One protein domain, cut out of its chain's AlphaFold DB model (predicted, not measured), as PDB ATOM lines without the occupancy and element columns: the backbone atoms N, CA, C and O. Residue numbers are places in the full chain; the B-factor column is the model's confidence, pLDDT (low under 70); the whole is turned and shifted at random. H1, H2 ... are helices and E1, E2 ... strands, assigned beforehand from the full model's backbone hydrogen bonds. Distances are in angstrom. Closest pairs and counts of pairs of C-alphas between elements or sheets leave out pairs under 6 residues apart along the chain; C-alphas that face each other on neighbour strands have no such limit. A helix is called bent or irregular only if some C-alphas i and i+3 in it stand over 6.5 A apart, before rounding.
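AT A GLANCE: This is residues 17 to 144 of the 250 residues of an uncharacterized protein of Candidatus Yonathbacteria bacterium RIFOXYD1_FULL_52_36 (UniProt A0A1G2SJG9). A closed barrel of five strands makes one end of a rod, and three helices gather at the other: H1 and H2 form a hairpin, with H3 packed on H2. Residues 17 to 23 of H1 reach over the outside of the barrel. The 128 printed residues run H1 H2 E1 E2 H3 E3 E4 E5, a mixed class of helices and strands, with parallel and antiparallel pairs in the barrel. The whole is only just compact, close to loose, with a radius of gyration of the C-alphas of 16.2 A and spans of 52 by 25 by 21 A.

IN THESE COORDINATES: Find C-alpha 17 at (165.894, 191.444, 146.759); H1 runs from there to 29, and H2 from 38 to 52, 20.9 A. Then come E1, 55 to 63, E2, 67 to 75, and H3, 77 to 86, irregular with C-alphas 78 and 81 7.1 A apart. E3, 92 to 108, spans 27.5 A and bends by 121 degrees at 103. E4 is 120 to 125; E5, 136 to 142, ends at (170.320, 179.408, 157.089).

HOW THE PARTS SIT: Round the barrel, look for N 59 and O 71 at 2.9 A in the antiparallel hairpin E1 and E2, N 70 and O 97 at 2.9 A between antiparallel E2 and E3, N 140 and O 106 at 2.8 A between parallel E3 and E5, N 141 and O 122 at 2.8 A in the antiparallel hairpin E5 and E4, and N 123 and O 56 at 2.8 A between antiparallel E4 and E1. H1 is on the barrel, outside it, over E2 at a height of 11.2 A. H1 and H2 touch at a shallow tilt of 20 degrees, opposite ways, closest at C-alphas 19 and 52, 7.0 A. H2 and H3 touch at C-alphas 42 and 81, 5.6 A. Every O i to N i+4 pair is within hydrogen-bond range in H2, 8 of 9 in H1 and 4 of 6 in H3.

THE WHOLE: The C-alphas farthest apart, of Gly 35 and Asn 113, stand 52.8 A apart. The printed part has no cut, and E3 to E4 is the long link. Look for pLDDT under 70 at residues 17 to 36, 88 to 90 and 144.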
ATOM      1  N   MET A  17     167.233 191.007 147.156       35.25
ATOM      2  CA  MET A  17     165.894 191.444 146.759       35.25
ATOM      3  C   MET A  17     164.984 191.806 147.931       35.25
ATOM      4  O   MET A  17     164.147 192.681 147.758       35.25
ATOM      5  N   VAL A  18     165.131 191.231 149.126       40.47
ATOM      6  CA  VAL A  18     164.124 191.431 150.186       40.47
ATOM      7  C   VAL A  18     164.116 192.876 150.721       40.47
ATOM      8  O   VAL A  18     163.046 193.470 150.864       40.47
ATOM      9  N   LEU A  19     165.290 193.493 150.915       35.97
ATOM     10  CA  LEU A  19     165.404 194.874 151.413       35.97
ATOM     11  C   LEU A  19     165.105 195.920 150.318       35.97
ATOM     12  O   LEU A  19     164.417 196.914 150.561       35.97
ATOM     13  N   VAL A  20     165.578 195.675 149.088       38.81
ATOM     14  CA  VAL A  20     165.372 196.576 147.939       38.81
ATOM     15  C   VAL A  20     163.920 196.540 147.460       38.81
ATOM     16  O   VAL A  20     163.367 197.585 147.118       38.81
ATOM     17  N   VAL A  21     163.273 195.367 147.473       38.78
ATOM     18  CA  VAL A  21     161.869 195.227 147.070       38.78
ATOM     19  C   VAL A  21     160.966 195.954 148.050       38.78
ATOM     20  O   VAL A  21     160.131 196.695 147.564       38.78
ATOM     21  N   ALA A  22     161.149 195.851 149.371       37.81
ATOM     22  CA  ALA A  22     160.276 196.526 150.341       37.81
ATOM     23  C   ALA A  22     160.233 198.057 150.149       37.81
ATOM     24  O   ALA A  22     159.150 198.644 150.101       37.81
ATOM     25  N   VAL A  23     161.386 198.705 149.941       40.28
ATOM     26  CA  VAL A  23     161.437 200.168 149.776       40.28
ATOM     27  C   VAL A  23     161.068 200.622 148.358       40.28
ATOM     28  O   VAL A  23     160.368 201.622 148.189       40.28
ATOM     29  N   ALA A  24     161.445 199.859 147.325       38.09
ATOM     30  CA  ALA A  24     160.957 200.095 145.965       38.09
ATOM     31  C   ALA A  24     159.432 199.911 145.874       38.09
ATOM     32  O   ALA A  24     158.765 200.643 145.145       38.09
ATOM     33  N   PHE A  25     158.860 198.991 146.657       39.69
ATOM     34  CA  PHE A  25     157.417 198.806 146.761       39.69
ATOM     35  C   PHE A  25     156.737 200.022 147.365       39.69
ATOM     36  O   PHE A  25     155.713 200.424 146.842       39.69
ATOM     37  N   ILE A  26     157.284 200.647 148.409       45.78
ATOM     38  CA  ILE A  26     156.675 201.857 148.987       45.78
ATOM     39  C   ILE A  26     156.637 202.988 147.949       45.78
ATOM     40  O   ILE A  26     155.624 203.666 147.826       45.78
ATOM     41  N   LEU A  27     157.683 203.127 147.126       44.56
ATOM     42  CA  LEU A  27     157.735 204.128 146.052       44.56
ATOM     43  C   LEU A  27     156.857 203.781 144.827       44.56
ATOM     44  O   LEU A  27     156.429 204.691 144.119       44.56
ATOM     45  N   MET A  28     156.589 202.494 144.556       39.28
ATOM     46  CA  MET A  28     155.831 202.030 143.375       39.28
ATOM     47  C   MET A  28     154.369 201.633 143.659       39.28
ATOM     48  O   MET A  28     153.541 201.686 142.751       39.28
ATOM     49  N   ARG A  29     154.032 201.212 144.886       36.72
ATOM     50  CA  ARG A  29     152.688 200.777 145.325       36.72
ATOM     51  C   ARG A  29     151.893 201.848 146.048       36.72
ATOM     52  O   ARG A  29     150.757 201.561 146.413       36.72
ATOM     53  N   THR A  30     152.406 203.059 146.229       38.81
ATOM     54  CA  THR A  30     151.511 204.193 146.438       38.81
ATOM     55  C   THR A  30     150.951 204.590 145.067       38.81
ATOM     56  O   THR A  30     151.641 205.315 144.341       38.81
ATOM     57  N   PRO A  31     149.729 204.154 144.659       37.50
ATOM     58  CA  PRO A  31     148.961 204.977 143.727       37.50
ATOM     59  C   PRO A  31     148.966 206.375 144.333       37.50
ATOM     60  O   PRO A  31     148.907 206.442 145.561       37.50
ATOM     61  N   GLU A  32     149.124 207.431 143.522       40.41
ATOM     62  CA  GLU A  32     149.154 208.828 143.988       40.41
ATOM     63  C   GLU A  32     148.401 208.952 145.312       40.41
ATOM     64  O   GLU A  32     147.171 208.812 145.302       40.41
ATOM     65  N   PRO A  33     149.092 209.084 146.462       42.38
ATOM     66  CA  PRO A  33     148.382 209.255 147.702       42.38
ATOM     67  C   PRO A  33     147.824 210.659 147.572       42.38
ATOM     68  O   PRO A  33     148.536 211.642 147.765       42.38
ATOM     69  N   GLN A  34     146.586 210.753 147.091       44.28
ATOM     70  CA  GLN A  34     145.856 211.997 146.962       44.28
ATOM     71  C   GLN A  34     145.812 212.610 148.368       44.28
ATOM     72  O   GLN A  34     144.971 212.240 149.178       44.28
ATOM     73  N   GLY A  35     146.775 213.485 148.676       52.72
ATOM     74  CA  GLY A  35     146.864 214.217 149.940       52.72
ATOM     75  C   GLY A  35     148.087 213.976 150.836       52.72
ATOM     76  O   GLY A  35     148.222 214.733 151.791       52.72
ATOM     77  N   MET A  36     148.987 213.016 150.572       62.69
ATOM     78  CA  MET A  36     150.165 212.822 151.444       62.69
ATOM     79  C   MET A  36     151.303 213.776 151.053       62.69
ATOM     80  O   MET A  36     151.771 213.778 149.912       62.69
ATOM     81  N   GLY A  37     151.743 214.607 152.000       72.44
ATOM     82  CA  GLY A  37     152.850 215.541 151.794       72.44
ATOM     83  C   GLY A  37     154.203 214.831 151.672       72.44
ATOM     84  O   GLY A  37     154.402 213.745 152.210       72.44
ATOM     85  N   VAL A  38     155.170 215.466 150.999       77.25
ATOM     86  CA  VAL A  38     156.547 214.940 150.843       77.25
ATOM     87  C   VAL A  38     157.195 214.620 152.194       77.25
ATOM     88  O   VAL A  38     157.927 213.641 152.304       77.25
ATOM     89  N   GLU A  39     156.921 215.426 153.220       80.81
ATOM     90  CA  GLU A  39     157.434 215.218 154.579       80.81
ATOM     91  C   GLU A  39     156.884 213.933 155.213       80.81
ATOM     92  O   GLU A  39     157.648 213.150 155.772       80.81
ATOM     93  N   GLU A  40     155.583 213.678 155.063       79.38
ATOM     94  CA  GLU A  40     154.915 212.488 155.599       79.38
ATOM     95  C   GLU A  40     155.405 211.212 154.900       79.38
ATOM     96  O   GLU A  40     155.775 210.242 155.562       79.38
ATOM     97  N   LEU A  41     155.538 211.250 153.569       75.50
ATOM     98  CA  LEU A  41     156.103 210.141 152.797       75.50
ATOM     99  C   LEU A  41     157.578 209.886 153.154       75.50
ATOM    100  O   LEU A  41     157.997 208.737 153.280       75.50
ATOM    101  N   THR A  42     158.369 210.944 153.353       81.62
ATOM    102  CA  THR A  42     159.776 210.827 153.776       81.62
ATOM    103  C   THR A  42     159.886 210.162 155.146       81.62
ATOM    104  O   THR A  42     160.714 209.268 155.328       81.62
ATOM    105  N   ALA A  43     159.038 210.559 156.099       84.19
ATOM    106  CA  ALA A  43     158.997 209.962 157.429       84.19
ATOM    107  C   ALA A  43     158.611 208.478 157.370       84.19
ATOM    108  O   ALA A  43     159.280 207.654 157.994       84.19
ATOM    109  N   GLN A  44     157.599 208.127 156.570       80.06
ATOM    110  CA  GLN A  44     157.168 206.742 156.392       80.06
ATOM    111  C   GLN A  44     158.274 205.873 155.780       80.06
ATOM    112  O   GLN A  44     158.607 204.828 156.332       80.06
ATOM    113  N   VAL A  45     158.902 206.318 154.684       76.81
ATOM    114  CA  VAL A  45     160.001 205.576 154.039       76.81
ATOM    115  C   VAL A  45     161.180 205.403 154.998       76.81
ATOM    116  O   VAL A  45     161.759 204.320 155.068       76.81
ATOM    117  N   ARG A  46     161.527 206.442 155.767       83.38
ATOM    118  CA  ARG A  46     162.595 206.370 156.772       83.38
ATOM    119  C   ARG A  46     162.264 205.365 157.875       83.38
ATOM    120  O   ARG A  46     163.132 204.580 158.244       83.38
ATOM    121  N   GLN A  47     161.037 205.381 158.391       83.19
ATOM    122  CA  GLN A  47     160.604 204.453 159.433       83.19
ATOM    123  C   GLN A  47     160.658 203.002 158.949       83.19
ATOM    124  O   GLN A  47     161.184 202.147 159.655       83.19
ATOM    125  N   GLU A  48     160.177 202.733 157.737       79.00
ATOM    126  CA  GLU A  48     160.216 201.398 157.131       79.00
ATOM    127  C   GLU A  48     161.654 200.938 156.862       79.00
ATOM    128  O   GLU A  48     162.008 199.795 157.155       79.00
ATOM    129  N   LEU A  49     162.528 201.836 156.392       80.69
ATOM    130  CA  LEU A  49     163.950 201.537 156.222       80.69
ATOM    131  C   LEU A  49     164.601 201.163 157.563       80.69
ATOM    132  O   LEU A  49     165.275 200.137 157.647       80.69
ATOM    133  N   ILE A  50     164.355 201.937 158.624       83.56
ATOM    134  CA  ILE A  50     164.881 201.646 159.965       83.56
ATOM    135  C   ILE A  50     164.319 200.324 160.496       83.56
ATOM    136  O   ILE A  50     165.090 199.489 160.971       83.56
ATOM    137  N   ALA A  51     163.013 200.092 160.366       79.88
ATOM    138  CA  ALA A  51     162.367 198.858 160.801       79.88
ATOM    139  C   ALA A  51     162.945 197.634 160.078       79.88
ATOM    140  O   ALA A  51     163.261 196.630 160.718       79.88
ATOM    141  N   SER A  52     163.176 197.739 158.765       79.12
ATOM    142  CA  SER A  52     163.805 196.677 157.972       79.12
ATOM    143  C   SER A  52     165.233 196.364 158.427       79.12
ATOM    144  O   SER A  52     165.656 195.217 158.352       79.12
ATOM    145  N   GLY A  53     165.945 197.336 159.012       83.75
ATOM    146  CA  GLY A  53     167.283 197.152 159.579       83.75
ATOM    147  C   GLY A  53     167.356 196.195 160.777       83.75
ATOM    148  O   GLY A  53     168.452 195.913 161.252       83.75
ATOM    149  N   THR A  54     166.223 195.678 161.265       87.50
ATOM    150  CA  THR A  54     166.165 194.574 162.243       87.50
ATOM    151  C   THR A  54     166.240 193.185 161.596       87.50
ATOM    152  O   THR A  54     166.419 192.194 162.296       87.50
ATOM    153  N   HIS A  55     166.101 193.091 160.273       88.06
ATOM    154  CA  HIS A  55     166.150 191.849 159.508       88.06
ATOM    155  C   HIS A  55     167.158 192.021 158.377       88.06
ATOM    156  O   HIS A  55     166.885 192.694 157.387       88.06
ATOM    157  N   ILE A  56     168.330 191.413 158.521       86.12
ATOM    158  CA  ILE A  56     169.408 191.570 157.542       86.12
ATOM    159  C   ILE A  56     169.814 190.226 156.961       86.12
ATOM    160  O   ILE A  56     169.854 189.208 157.648       86.12
ATOM    161  N   GLU A  57     170.108 190.238 155.668       86.06
ATOM    162  CA  GLU A  57     170.564 189.084 154.902       86.06
ATOM    163  C   GLU A  57     171.961 189.397 154.384       86.06
ATOM    164  O   GLU A  57     172.201 190.483 153.860       86.06
ATOM    165  N   GLY A  58     172.914 188.489 154.555       85.50
ATOM    166  CA  GLY A  58     174.292 188.781 154.182       85.50
ATOM    167  C   GLY A  58     175.188 187.560 154.144       85.50
ATOM    168  O   GLY A  58     174.854 186.485 154.638       85.50
ATOM    169  N   THR A  59     176.356 187.745 153.536       88.56
ATOM    170  CA  THR A  59     177.398 186.716 153.488       88.56
ATOM    171  C   THR A  59     178.279 186.840 154.719       88.56
ATOM    172  O   THR A  59     178.809 187.915 154.987       88.56
ATOM    173  N   VAL A  60     178.472 185.751 155.455       92.31
ATOM    174  CA  VAL A  60     179.380 185.713 156.603       92.31
ATOM    175  C   VAL A  60     180.808 185.951 156.122       92.31
ATOM    176  O   VAL A  60     181.329 185.184 155.313       92.31
ATOM    177  N   VAL A  61     181.456 187.000 156.625       95.06
ATOM    178  CA  VAL A  61     182.858 187.332 156.310       95.06
ATOM    179  C   VAL A  61     183.800 187.047 157.474       95.06
ATOM    180  O   VAL A  61     184.972 186.756 157.251       95.06
ATOM    181  N   ALA A  62     183.285 187.046 158.705       95.44
ATOM    182  CA  ALA A  62     184.010 186.606 159.892       95.44
ATOM    183  C   ALA A  62     183.042 186.029 160.931       95.44
ATOM    184  O   ALA A  62     181.886 186.445 161.015       95.44
ATOM    185  N   ILE A  63     183.513 185.079 161.737       94.50
ATOM    186  CA  ILE A  63     182.752 184.521 162.858       94.50
ATOM    187  C   ILE A  63     183.680 184.178 164.022       94.50
ATOM    188  O   ILE A  63     184.787 183.676 163.829       94.50
ATOM    189  N   THR A  64     183.213 184.463 165.234       93.81
ATOM    190  CA  THR A  64     183.838 184.097 166.506       93.81
ATOM    191  C   THR A  64     182.801 183.444 167.424       93.81
ATOM    192  O   THR A  64     181.635 183.281 167.060       93.81
ATOM    193  N   ASP A  65     183.194 183.101 168.651       89.88
ATOM    194  CA  ASP A  65     182.255 182.577 169.644       89.88
ATOM    195  C   ASP A  65     181.187 183.592 170.073       89.88
ATOM    196  O   ASP A  65     180.115 183.183 170.520       89.88
ATOM    197  N   THR A  66     181.438 184.892 169.938       95.00
ATOM    198  CA  THR A  66     180.535 185.940 170.440       95.00
ATOM    199  C   THR A  66     180.070 186.905 169.364       95.00
ATOM    200  O   THR A  66     179.246 187.765 169.650       95.00
ATOM    201  N   THR A  67     180.585 186.805 168.141       96.12
ATOM    202  CA  THR A  67     180.227 187.718 167.054       96.12
ATOM    203  C   THR A  67     180.150 187.013 165.713       96.12
ATOM    204  O   THR A  67     180.864 186.046 165.450       96.12
ATOM    205  N   ILE A  68     179.309 187.551 164.839       95.56
ATOM    206  CA  ILE A  68     179.281 187.239 163.416       95.56
ATOM    207  C   ILE A  68     179.338 188.555 162.644       95.56
ATOM    208  O   ILE A  68     178.597 189.488 162.943       95.56
ATOM    209  N   THR A  69     180.233 188.650 161.668       96.19
ATOM    210  CA  THR A  69     180.297 189.793 160.759       96.19
ATOM    211  C   THR A  69     179.765 189.351 159.412       96.19
ATOM    212  O   THR A  69     180.269 188.388 158.824       96.19
ATOM    213  N   ILE A  70     178.746 190.053 158.921       93.31
ATOM    214  CA  ILE A  70     178.144 189.786 157.617       93.31
ATOM    215  C   ILE A  70     178.367 190.966 156.680       93.31
ATOM    216  O   ILE A  70     178.249 192.122 157.082       93.31
ATOM    217  N   LYS A  71     178.659 190.676 155.415       90.62
ATOM    218  CA  LYS A  71     178.645 191.655 154.335       90.62
ATOM    219  C   LYS A  71     177.256 191.672 153.696       90.62
ATOM    220  O   LYS A  71     176.778 190.632 153.238       90.62
ATOM    221  N   THR A  72     176.621 192.839 153.670       87.62
ATOM    222  CA  THR A  72     175.260 193.054 153.155       87.62
ATOM    223  C   THR A  72     175.135 194.420 152.474       87.62
ATOM    224  O   THR A  72     176.060 195.228 152.541       87.62
ATOM    225  N   GLN A  73     174.010 194.681 151.811       81.62
ATOM    226  CA  GLN A  73     173.674 196.000 151.288       81.62
ATOM    227  C   GLN A  73     172.729 196.733 152.226       81.62
ATOM    228  O   GLN A  73     171.677 196.223 152.600       81.62
ATOM    229  N   VAL A  74     173.104 197.958 152.573       82.81
ATOM    230  CA  VAL A  74     172.374 198.798 153.520       82.81
ATOM    231  C   VAL A  74     171.968 200.085 152.816       82.81
ATOM    232  O   VAL A  74     172.772 200.682 152.093       82.81
ATOM    233  N   GLY A  75     170.709 200.479 152.995       80.75
ATOM    234  CA  GLY A  75     170.176 201.715 152.434       80.75
ATOM    235  C   GLY A  75     170.695 202.927 153.196       80.75
ATOM    236  O   GLY A  75     170.837 202.888 154.414       80.75
ATOM    237  N   ASP A  76     170.976 204.018 152.496       82.56
ATOM    238  CA  ASP A  76     171.419 205.247 153.148       82.56
ATOM    239  C   ASP A  76     170.216 206.086 153.619       82.56
ATOM    240  O   ASP A  76     169.513 206.706 152.812       82.56
ATOM    241  N   VAL A  77     169.993 206.111 154.939       82.38
ATOM    242  CA  VAL A  77     168.909 206.855 155.608       82.38
ATOM    243  C   VAL A  77     168.985 208.364 155.343       82.38
ATOM    244  O   VAL A  77     167.945 209.038 155.314       82.38
ATOM    245  N   ASP A  78     170.182 208.904 155.111       84.56
ATOM    246  CA  ASP A  78     170.385 210.332 154.865       84.56
ATOM    247  C   ASP A  78     169.942 210.727 153.450       84.56
ATOM    248  O   ASP A  78     169.472 211.843 153.227       84.56
ATOM    249  N   THR A  79     169.970 209.784 152.504       83.38
ATOM    250  CA  THR A  79     169.538 210.014 151.113       83.38
ATOM    251  C   THR A  79     168.030 209.863 150.899       83.38
ATOM    252  O   THR A  79     167.535 210.124 149.796       83.38
ATOM    253  N   VAL A  80     167.271 209.457 151.926       82.25
ATOM    254  CA  VAL A  80     165.828 209.178 151.811       82.25
ATOM    255  C   VAL A  80     165.041 210.410 151.372       82.25
ATOM    256  O   VAL A  80     164.257 210.325 150.429       82.25
ATOM    257  N   GLU A  81     165.267 211.563 152.003       83.88
ATOM    258  CA  GLU A  81     164.544 212.804 151.688       83.88
ATOM    259  C   GLU A  81     164.781 213.242 150.237       83.88
ATOM    260  O   GLU A  81     163.843 213.575 149.508       83.88
ATOM    261  N   GLU A  82     166.039 213.210 149.797       84.12
ATOM    262  CA  GLU A  82     166.403 213.550 148.426       84.12
ATOM    263  C   GLU A  82     165.776 212.574 147.428       84.12
ATOM    264  O   GLU A  82     165.219 213.004 146.413       84.12
ATOM    265  N   SER A  83     165.805 211.278 147.740       76.12
ATOM    266  CA  SER A  83     165.251 210.227 146.889       76.12
ATOM    267  C   SER A  83     163.738 210.352 146.730       76.12
ATOM    268  O   SER A  83     163.228 210.264 145.613       76.12
ATOM    269  N   VAL A  84     163.017 210.655 147.813       76.56
ATOM    270  CA  VAL A  84     161.569 210.910 147.778       76.56
ATOM    271  C   VAL A  84     161.260 212.169 146.965       76.56
ATOM    272  O   VAL A  84     160.406 212.132 146.076       76.56
ATOM    273  N   ARG A  85     161.984 213.275 147.195       78.50
ATOM    274  CA  ARG A  85     161.791 214.533 146.448       78.50
ATOM    275  C   ARG A  85     162.044 214.378 144.952       78.50
ATOM    276  O   ARG A  85     161.282 214.909 144.146       78.50
ATOM    277  N   LYS A  86     163.115 213.676 144.581       79.81
ATOM    278  CA  LYS A  86     163.522 213.474 143.183       79.81
ATOM    279  C   LYS A  86     162.850 212.271 142.525       79.81
ATOM    280  O   LYS A  86     163.014 212.089 141.320       79.81
ATOM    281  N   ARG A  87     162.091 211.475 143.286       71.12
ATOM    282  CA  ARG A  87     161.507 210.194 142.856       71.12
ATOM    283  C   ARG A  87     162.556 209.250 142.266       71.12
ATOM    284  O   ARG A  87     162.320 208.584 141.260       71.12
ATOM    285  N   THR A  88     163.730 209.223 142.881       67.56
ATOM    286  CA  THR A  88     164.815 208.316 142.512       67.56
ATOM    287  C   THR A  88     164.858 207.129 143.468       67.56
ATOM    288  O   THR A  88     164.418 207.254 144.612       67.56
ATOM    289  N   PRO A  89     165.388 205.972 143.036       68.44
ATOM    290  CA  PRO A  89     165.638 204.858 143.945       68.44
ATOM    291  C   PRO A  89     166.546 205.280 145.106       68.44
ATOM    292  O   PRO A  89     167.451 206.093 144.905       68.44
ATOM    293  N   LEU A  90     166.330 204.695 146.289       69.19
ATOM    294  CA  LEU A  90     167.271 204.837 147.400       69.19
ATOM    295  C   LEU A  90     168.644 204.299 147.008       69.19
ATOM    296  O   LEU A  90     168.758 203.311 146.276       69.19
ATOM    297  N   GLN A  91     169.681 204.936 147.538       75.19
ATOM    298  CA  GLN A  91     171.040 204.443 147.395       75.19
ATOM    299  C   GLN A  91     171.305 203.338 148.414       75.19
ATOM    300  O   GLN A  91     170.969 203.464 149.591       75.19
ATOM    301  N   PHE A  92     171.931 202.266 147.940       80.25
ATOM    302  CA  PHE A  92     172.387 201.152 148.759       80.25
ATOM    303  C   PHE A  92     173.893 201.005 148.593       80.25
ATOM    304  O   PHE A  92     174.432 201.192 147.500       80.25
ATOM    305  N   SER A  93     174.570 200.665 149.683       79.50
ATOM    306  CA  SER A  93     176.011 200.433 149.691       79.50
ATOM    307  C   SER A  93     176.345 199.137 150.410       79.50
ATOM    308  O   SER A  93     175.663 198.744 151.359       79.50
ATOM    309  N   ASP A  94     177.402 198.472 149.947       83.81
ATOM    310  CA  ASP A  94     177.965 197.318 150.636       83.81
ATOM    311  C   ASP A  94     178.524 197.763 151.996       83.81
ATOM    312  O   ASP A  94     179.385 198.644 152.070       83.81
ATOM    313  N   ARG A  95     178.070 197.122 153.074       87.81
ATOM    314  CA  ARG A  95     178.572 197.318 154.435       87.81
ATOM    315  C   ARG A  95     178.844 195.989 155.117       87.81
ATOM    316  O   ARG A  95     178.140 195.002 154.905       87.81
ATOM    317  N   GLU A  96     179.863 195.991 155.967       94.12
ATOM    318  CA  GLU A  96     180.116 194.913 156.917       94.12
ATOM    319  C   GLU A  96     179.469 195.273 158.252       94.12
ATOM    320  O   GLU A  96     179.777 196.305 158.846       94.12
ATOM    321  N   ILE A  97     178.551 194.425 158.706       94.12
ATOM    322  CA  ILE A  97     177.811 194.602 159.951       94.12
ATOM    323  C   ILE A  97     178.281 193.537 160.930       94.12
ATOM    324  O   ILE A  97     178.187 192.343 160.647       94.12
ATOM    325  N   THR A  98     178.791 193.974 162.081       96.38
ATOM    326  CA  THR A  98     179.188 193.074 163.168       96.38
ATOM    327  C   THR A  98     178.043 192.937 164.157       96.38
ATOM    328  O   THR A  98     177.597 193.922 164.737       96.38
ATOM    329  N   ILE A  99     177.593 191.704 164.348       97.19
ATOM    330  CA  ILE A  99     176.427 191.334 165.142       97.19
ATOM    331  C   ILE A  99     176.905 190.519 166.340       97.19
ATOM    332  O   ILE A  99     177.704 189.588 166.193       97.19
ATOM    333  N   ASN A 100     176.403 190.846 167.526       97.56
ATOM    334  CA  ASN A 100     176.682 190.100 168.746       97.56
ATOM    335  C   ASN A 100     175.859 188.806 168.789       97.56
ATOM    336  O   ASN A 100     174.659 188.804 168.516       97.56
ATOM    337  N   LEU A 101     176.500 187.708 169.181       95.94
ATOM    338  CA  LEU A 101     175.873 186.418 169.445       95.94
ATOM    339  C   LEU A 101     175.749 186.238 170.956       95.94
ATOM    340  O   LEU A 101     176.748 186.289 171.679       95.94
ATOM    341  N   SER A 102     174.533 186.005 171.436       93.94
ATOM    342  CA  SER A 102     174.274 185.687 172.837       93.94
ATOM    343  C   SER A 102     174.039 184.180 173.009       93.94
ATOM    344  O   SER A 102     173.808 183.463 172.030       93.94
ATOM    345  N   PRO A 103     174.063 183.661 174.250       91.75
ATOM    346  CA  PRO A 103     173.629 182.291 174.527       91.75
ATOM    347  C   PRO A 103     172.166 182.014 174.142       91.75
ATOM    348  O   PRO A 103     171.796 180.856 173.978       91.75
ATOM    349  N   GLU A 104     171.345 183.060 174.011       92.12
ATOM    350  CA  GLU A 104     169.923 182.977 173.659       92.12
ATOM    351  C   GLU A 104     169.677 183.080 172.148       92.12
ATOM    352  O   GLU A 104     168.553 182.862 171.700       92.12
ATOM    353  N   THR A 105     170.706 183.394 171.349       94.31
ATOM    354  CA  THR A 105     170.586 183.445 169.890       94.31
ATOM    355  C   THR A 105     170.143 182.084 169.354       94.31
ATOM    356  O   THR A 105     170.826 181.072 169.532       94.31
ATOM    357  N   SER A 106     169.003 182.066 168.665       94.38
ATOM    358  CA  SER A 106     168.463 180.868 168.025       94.38
ATOM    359  C   SER A 106     169.162 180.594 166.692       94.38
ATOM    360  O   SER A 106     169.353 181.507 165.890       94.38
ATOM    361  N   TYR A 107     169.511 179.335 166.428       90.81
ATOM    362  CA  TYR A 107     170.101 178.903 165.159       90.81
ATOM    363  C   TYR A 107     169.101 178.022 164.412       90.81
ATOM    364  O   TYR A 107     168.701 176.967 164.910       90.81
ATOM    365  N   VAL A 108     168.667 178.464 163.229       85.19
ATOM    366  CA  VAL A 108     167.614 177.791 162.451       85.19
ATOM    367  C   VAL A 108     168.209 177.214 161.172       85.19
ATOM    368  O   VAL A 108     168.809 177.929 160.372       85.19
ATOM    369  N   GLY A 109     168.031 175.909 160.956       77.25
ATOM    370  CA  GLY A 109     168.513 175.225 159.749       77.25
ATOM    371  C   GLY A 109     170.007 174.867 159.746       77.25
ATOM    372  O   GLY A 109     170.489 174.321 158.754       77.25
ATOM    373  N   PHE A 110     170.727 175.146 160.837       80.44
ATOM    374  CA  PHE A 110     172.071 174.636 161.133       80.44
ATOM    375  C   PHE A 110     172.375 174.728 162.636       80.44
ATOM    376  O   PHE A 110     171.684 175.419 163.386       80.44
ATOM    377  N   MET A 111     173.443 174.067 163.067       83.06
ATOM    378  CA  MET A 111     174.112 174.306 164.341       83.06
ATOM    379  C   MET A 111     175.116 175.463 164.220       83.06
ATOM    380  O   MET A 111     175.689 175.704 163.160       83.06
ATOM    381  N   LYS A 112     175.389 176.162 165.332       81.81
ATOM    382  CA  LYS A 112     176.329 177.301 165.375       81.81
ATOM    383  C   LYS A 112     177.701 176.982 164.765       81.81
ATOM    384  O   LYS A 112     178.266 177.809 164.061       81.81
ATOM    385  N   ASN A 113     178.238 175.793 165.034       85.25
ATOM    386  CA  ASN A 113     179.554 175.356 164.557       85.25
ATOM    387  C   ASN A 113     179.605 175.049 163.049       85.25
ATOM    388  O   ASN A 113     180.687 174.810 162.522       85.25
ATOM    389  N   GLU A 114     178.462 175.042 162.361       84.31
ATOM    390  CA  GLU A 114     178.381 174.883 160.906       84.31
ATOM    391  C   GLU A 114     178.433 176.232 160.170       84.31
ATOM    392  O   GLU A 114     178.593 176.265 158.948       84.31
ATOM    393  N   ILE A 115     178.326 177.354 160.892       88.00
ATOM    394  CA  ILE A 115     178.450 178.684 160.299       88.00
ATOM    395  C   ILE A 115     179.918 178.937 159.964       88.00
ATOM    396  O   ILE A 115     180.793 178.951 160.829       88.00
ATOM    397  N   THR A 116     180.178 179.169 158.685       87.31
ATOM    398  CA  THR A 116     181.515 179.418 158.148       87.31
ATOM    399  C   THR A 116     181.493 180.628 157.224       87.31
ATOM    400  O   THR A 116     180.437 181.062 156.755       87.31
ATOM    401  N   THR A 117     182.666 181.203 156.972       88.19
ATOM    402  CA  THR A 117     182.812 182.300 156.010       88.19
ATOM    403  C   THR A 117     182.324 181.875 154.626       88.19
ATOM    404  O   THR A 117     182.630 180.771 154.178       88.19
ATOM    405  N   GLY A 118     181.601 182.756 153.939       80.38
ATOM    406  CA  GLY A 118     180.974 182.489 152.643       80.38
ATOM    407  C   GLY A 118     179.538 181.968 152.741       80.38
ATOM    408  O   GLY A 118     178.825 181.990 151.742       80.38
ATOM    409  N   LEU A 119     179.082 181.552 153.926       84.19
ATOM    410  CA  LEU A 119     177.692 181.152 154.122       84.19
ATOM    411  C   LEU A 119     176.775 182.380 154.060       84.19
ATOM    412  O   LEU A 119     177.104 183.434 154.602       84.19
ATOM    413  N   ILE A 120     175.621 182.247 153.410       83.44
ATOM    414  CA  ILE A 120     174.596 183.292 153.398       83.44
ATOM    415  C   ILE A 120     173.640 183.028 154.559       83.44
ATOM    416  O   ILE A 120     173.081 181.935 154.683       83.44
ATOM    417  N   VAL A 121     173.477 184.024 155.423       87.31
ATOM    418  CA  VAL A 121     172.585 183.967 156.582       87.31
ATOM    419  C   VAL A 121     171.530 185.051 156.493       87.31
ATOM    420  O   VAL A 121     171.773 186.133 155.958       87.31
ATOM    421  N   LYS A 122     170.377 184.762 157.089       89.19
ATOM    422  CA  LYS A 122     169.401 185.765 157.494       89.19
ATOM    423  C   LYS A 122     169.484 185.917 159.004       89.19
ATOM    424  O   LYS A 122     169.507 184.917 159.715       89.19
ATOM    425  N   THR A 123     169.537 187.140 159.505       90.44
ATOM    426  CA  THR A 123     169.579 187.396 160.945       90.44
ATOM    427  C   THR A 123     168.455 188.322 161.360       90.44
ATOM    428  O   THR A 123     168.273 189.383 160.759       90.44
ATOM    429  N   VAL A 124     167.746 187.933 162.416       92.25
ATOM    430  CA  VAL A 124     166.792 188.795 163.115       92.25
ATOM    431  C   VAL A 124     167.502 189.405 164.312       92.25
ATOM    432  O   VAL A 124     168.133 188.697 165.099       92.25
ATOM    433  N   LEU A 125     167.414 190.720 164.445       93.50
ATOM    434  CA  LEU A 125     168.171 191.514 165.399       93.50
ATOM    435  C   LEU A 125     167.268 192.099 166.481       93.50
ATOM    436  O   LEU A 125     166.106 192.421 166.244       93.50
ATOM    437  N   SER A 126     167.833 192.295 167.670       93.94
ATOM    438  CA  SER A 126     167.137 192.927 168.795       93.94
ATOM    439  C   SER A 126     166.922 194.433 168.614       93.94
ATOM    440  O   SER A 126     166.104 195.018 169.316       93.94
ATOM    441  N   ALA A 127     167.694 195.062 167.729       93.94
ATOM    442  CA  ALA A 127     167.646 196.484 167.406       93.94
ATOM    443  C   ALA A 127     168.102 196.698 165.958       93.94
ATOM    444  O   ALA A 127     168.790 195.844 165.391       93.94
ATOM    445  N   SER A 128     167.718 197.826 165.364       90.50
ATOM    446  CA  SER A 128     168.071 198.131 163.981       90.50
ATOM    447  C   SER A 128     169.558 198.460 163.827       90.50
ATOM    448  O   SER A 128     170.137 199.155 164.662       90.50
ATOM    449  N   ILE A 129     170.162 198.055 162.707       91.44
ATOM    450  CA  ILE A 129     171.534 198.446 162.327       91.44
ATOM    451  C   ILE A 129     171.730 199.962 162.150       91.44
ATOM    452  O   ILE A 129     172.861 200.425 162.036       91.44
ATOM    453  N   TYR A 130     170.644 200.737 162.086       88.38
ATOM    454  CA  TYR A 130     170.697 202.201 162.020       88.38
ATOM    455  C   TYR A 130     170.659 202.865 163.402       88.38
ATOM    456  O   TYR A 130     170.875 204.068 163.513       88.38
ATOM    457  N   GLU A 131     170.365 202.095 164.449       89.31
ATOM    458  CA  GLU A 131     170.223 202.582 165.825       89.31
ATOM    459  C   GLU A 131     171.399 202.149 166.710       89.31
ATOM    460  O   GLU A 131     171.637 202.739 167.764       89.31
ATOM    461  N   THR A 132     172.141 201.118 166.298       90.88
ATOM    462  CA  THR A 132     173.301 200.594 167.021       90.88
ATOM    463  C   THR A 132     174.333 199.993 166.070       90.88
ATOM    464  O   THR A 132     173.984 199.321 165.101       90.88
ATOM    465  N   ASP A 133     175.616 200.187 166.386       86.06
ATOM    466  CA  ASP A 133     176.734 199.639 165.608       86.06
ATOM    467  C   ASP A 133     176.882 198.115 165.773       86.06
ATOM    468  O   ASP A 133     177.441 197.439 164.905       86.06
ATOM    469  N   HIS A 134     176.391 197.568 166.894       89.75
ATOM    470  CA  HIS A 134     176.567 196.164 167.278       89.75
ATOM    471  C   HIS A 134     175.272 195.559 167.840       89.75
ATOM    472  O   HIS A 134     175.183 195.277 169.043       89.75
ATOM    473  N   PRO A 135     174.249 195.352 166.993       95.25
ATOM    474  CA  PRO A 135     173.008 194.723 167.421       95.25
ATOM    475  C   PRO A 135     173.244 193.271 167.850       95.25
ATOM    476  O   PRO A 135     174.179 192.612 167.391       95.25
ATOM    477  N   THR A 136     172.377 192.750 168.716       97.00
ATOM    478  CA  THR A 136     172.412 191.342 169.135       97.00
ATOM    479  C   THR A 136     171.481 190.516 168.258       97.00
ATOM    480  O   THR A 136     170.337 190.906 168.021       97.00
ATOM    481  N   ALA A 137     171.948 189.359 167.793       96.56
ATOM    482  CA  ALA A 137     171.125 188.414 167.052       96.56
ATOM    483  C   ALA A 137     170.112 187.731 167.980       96.56
ATOM    484  O   ALA A 137     170.486 187.054 168.940       96.56
ATOM    485  N   LEU A 138     168.829 187.862 167.648       95.19
ATOM    486  CA  LEU A 138     167.759 187.024 168.185       95.19
ATOM    487  C   LEU A 138     167.757 185.661 167.484       95.19
ATOM    488  O   LEU A 138     167.672 184.625 168.142       95.19
ATOM    489  N   SER A 139     167.916 185.656 166.157       94.19
ATOM    490  CA  SER A 139     168.118 184.439 165.371       94.19
ATOM    491  C   SER A 139     169.169 184.626 164.279       94.19
ATOM    492  O   SER A 139     169.349 185.719 163.738       94.19
ATOM    493  N   VAL A 140     169.857 183.532 163.954       92.38
ATOM    494  CA  VAL A 140     170.693 183.381 162.762       92.38
ATOM    495  C   VAL A 140     170.184 182.154 162.017       92.38
ATOM    496  O   VAL A 140     170.201 181.032 162.523       92.38
ATOM    497  N   GLU A 141     169.699 182.377 160.811       89.62
ATOM    498  CA  GLU A 141     168.980 181.393 160.022       89.62
ATOM    499  C   GLU A 141     169.773 181.085 158.764       89.62
ATOM    500  O   GLU A 141     170.331 181.982 158.115       89.62
ATOM    501  N   ARG A 142     169.810 179.804 158.394       83.00
ATOM    502  CA  ARG A 142     170.320 179.408 157.089       83.00
ATOM    503  C   ARG A 142     169.462 180.049 156.025       83.00
ATOM    504  O   ARG A 142     168.281 179.730 155.901       83.00
ATOM    505  N   PHE A 143     170.077 180.912 155.230       72.44
ATOM    506  CA  PHE A 143     169.417 181.413 154.050       72.44
ATOM    507  C   PHE A 143     169.431 180.311 152.996       72.44
ATOM    508  O   PHE A 143     170.414 180.101 152.279       72.44
ATOM    509  N   ASP A 144     168.345 179.546 152.948       68.81
ATOM    510  CA  ASP A 144     168.137 178.561 151.902       68.81
ATOM    511  C   ASP A 144     167.617 179.261 150.646       68.81
ATOM    512  O   ASP A 144     166.422 179.277 150.335       68.81
TER     513      ASP A 144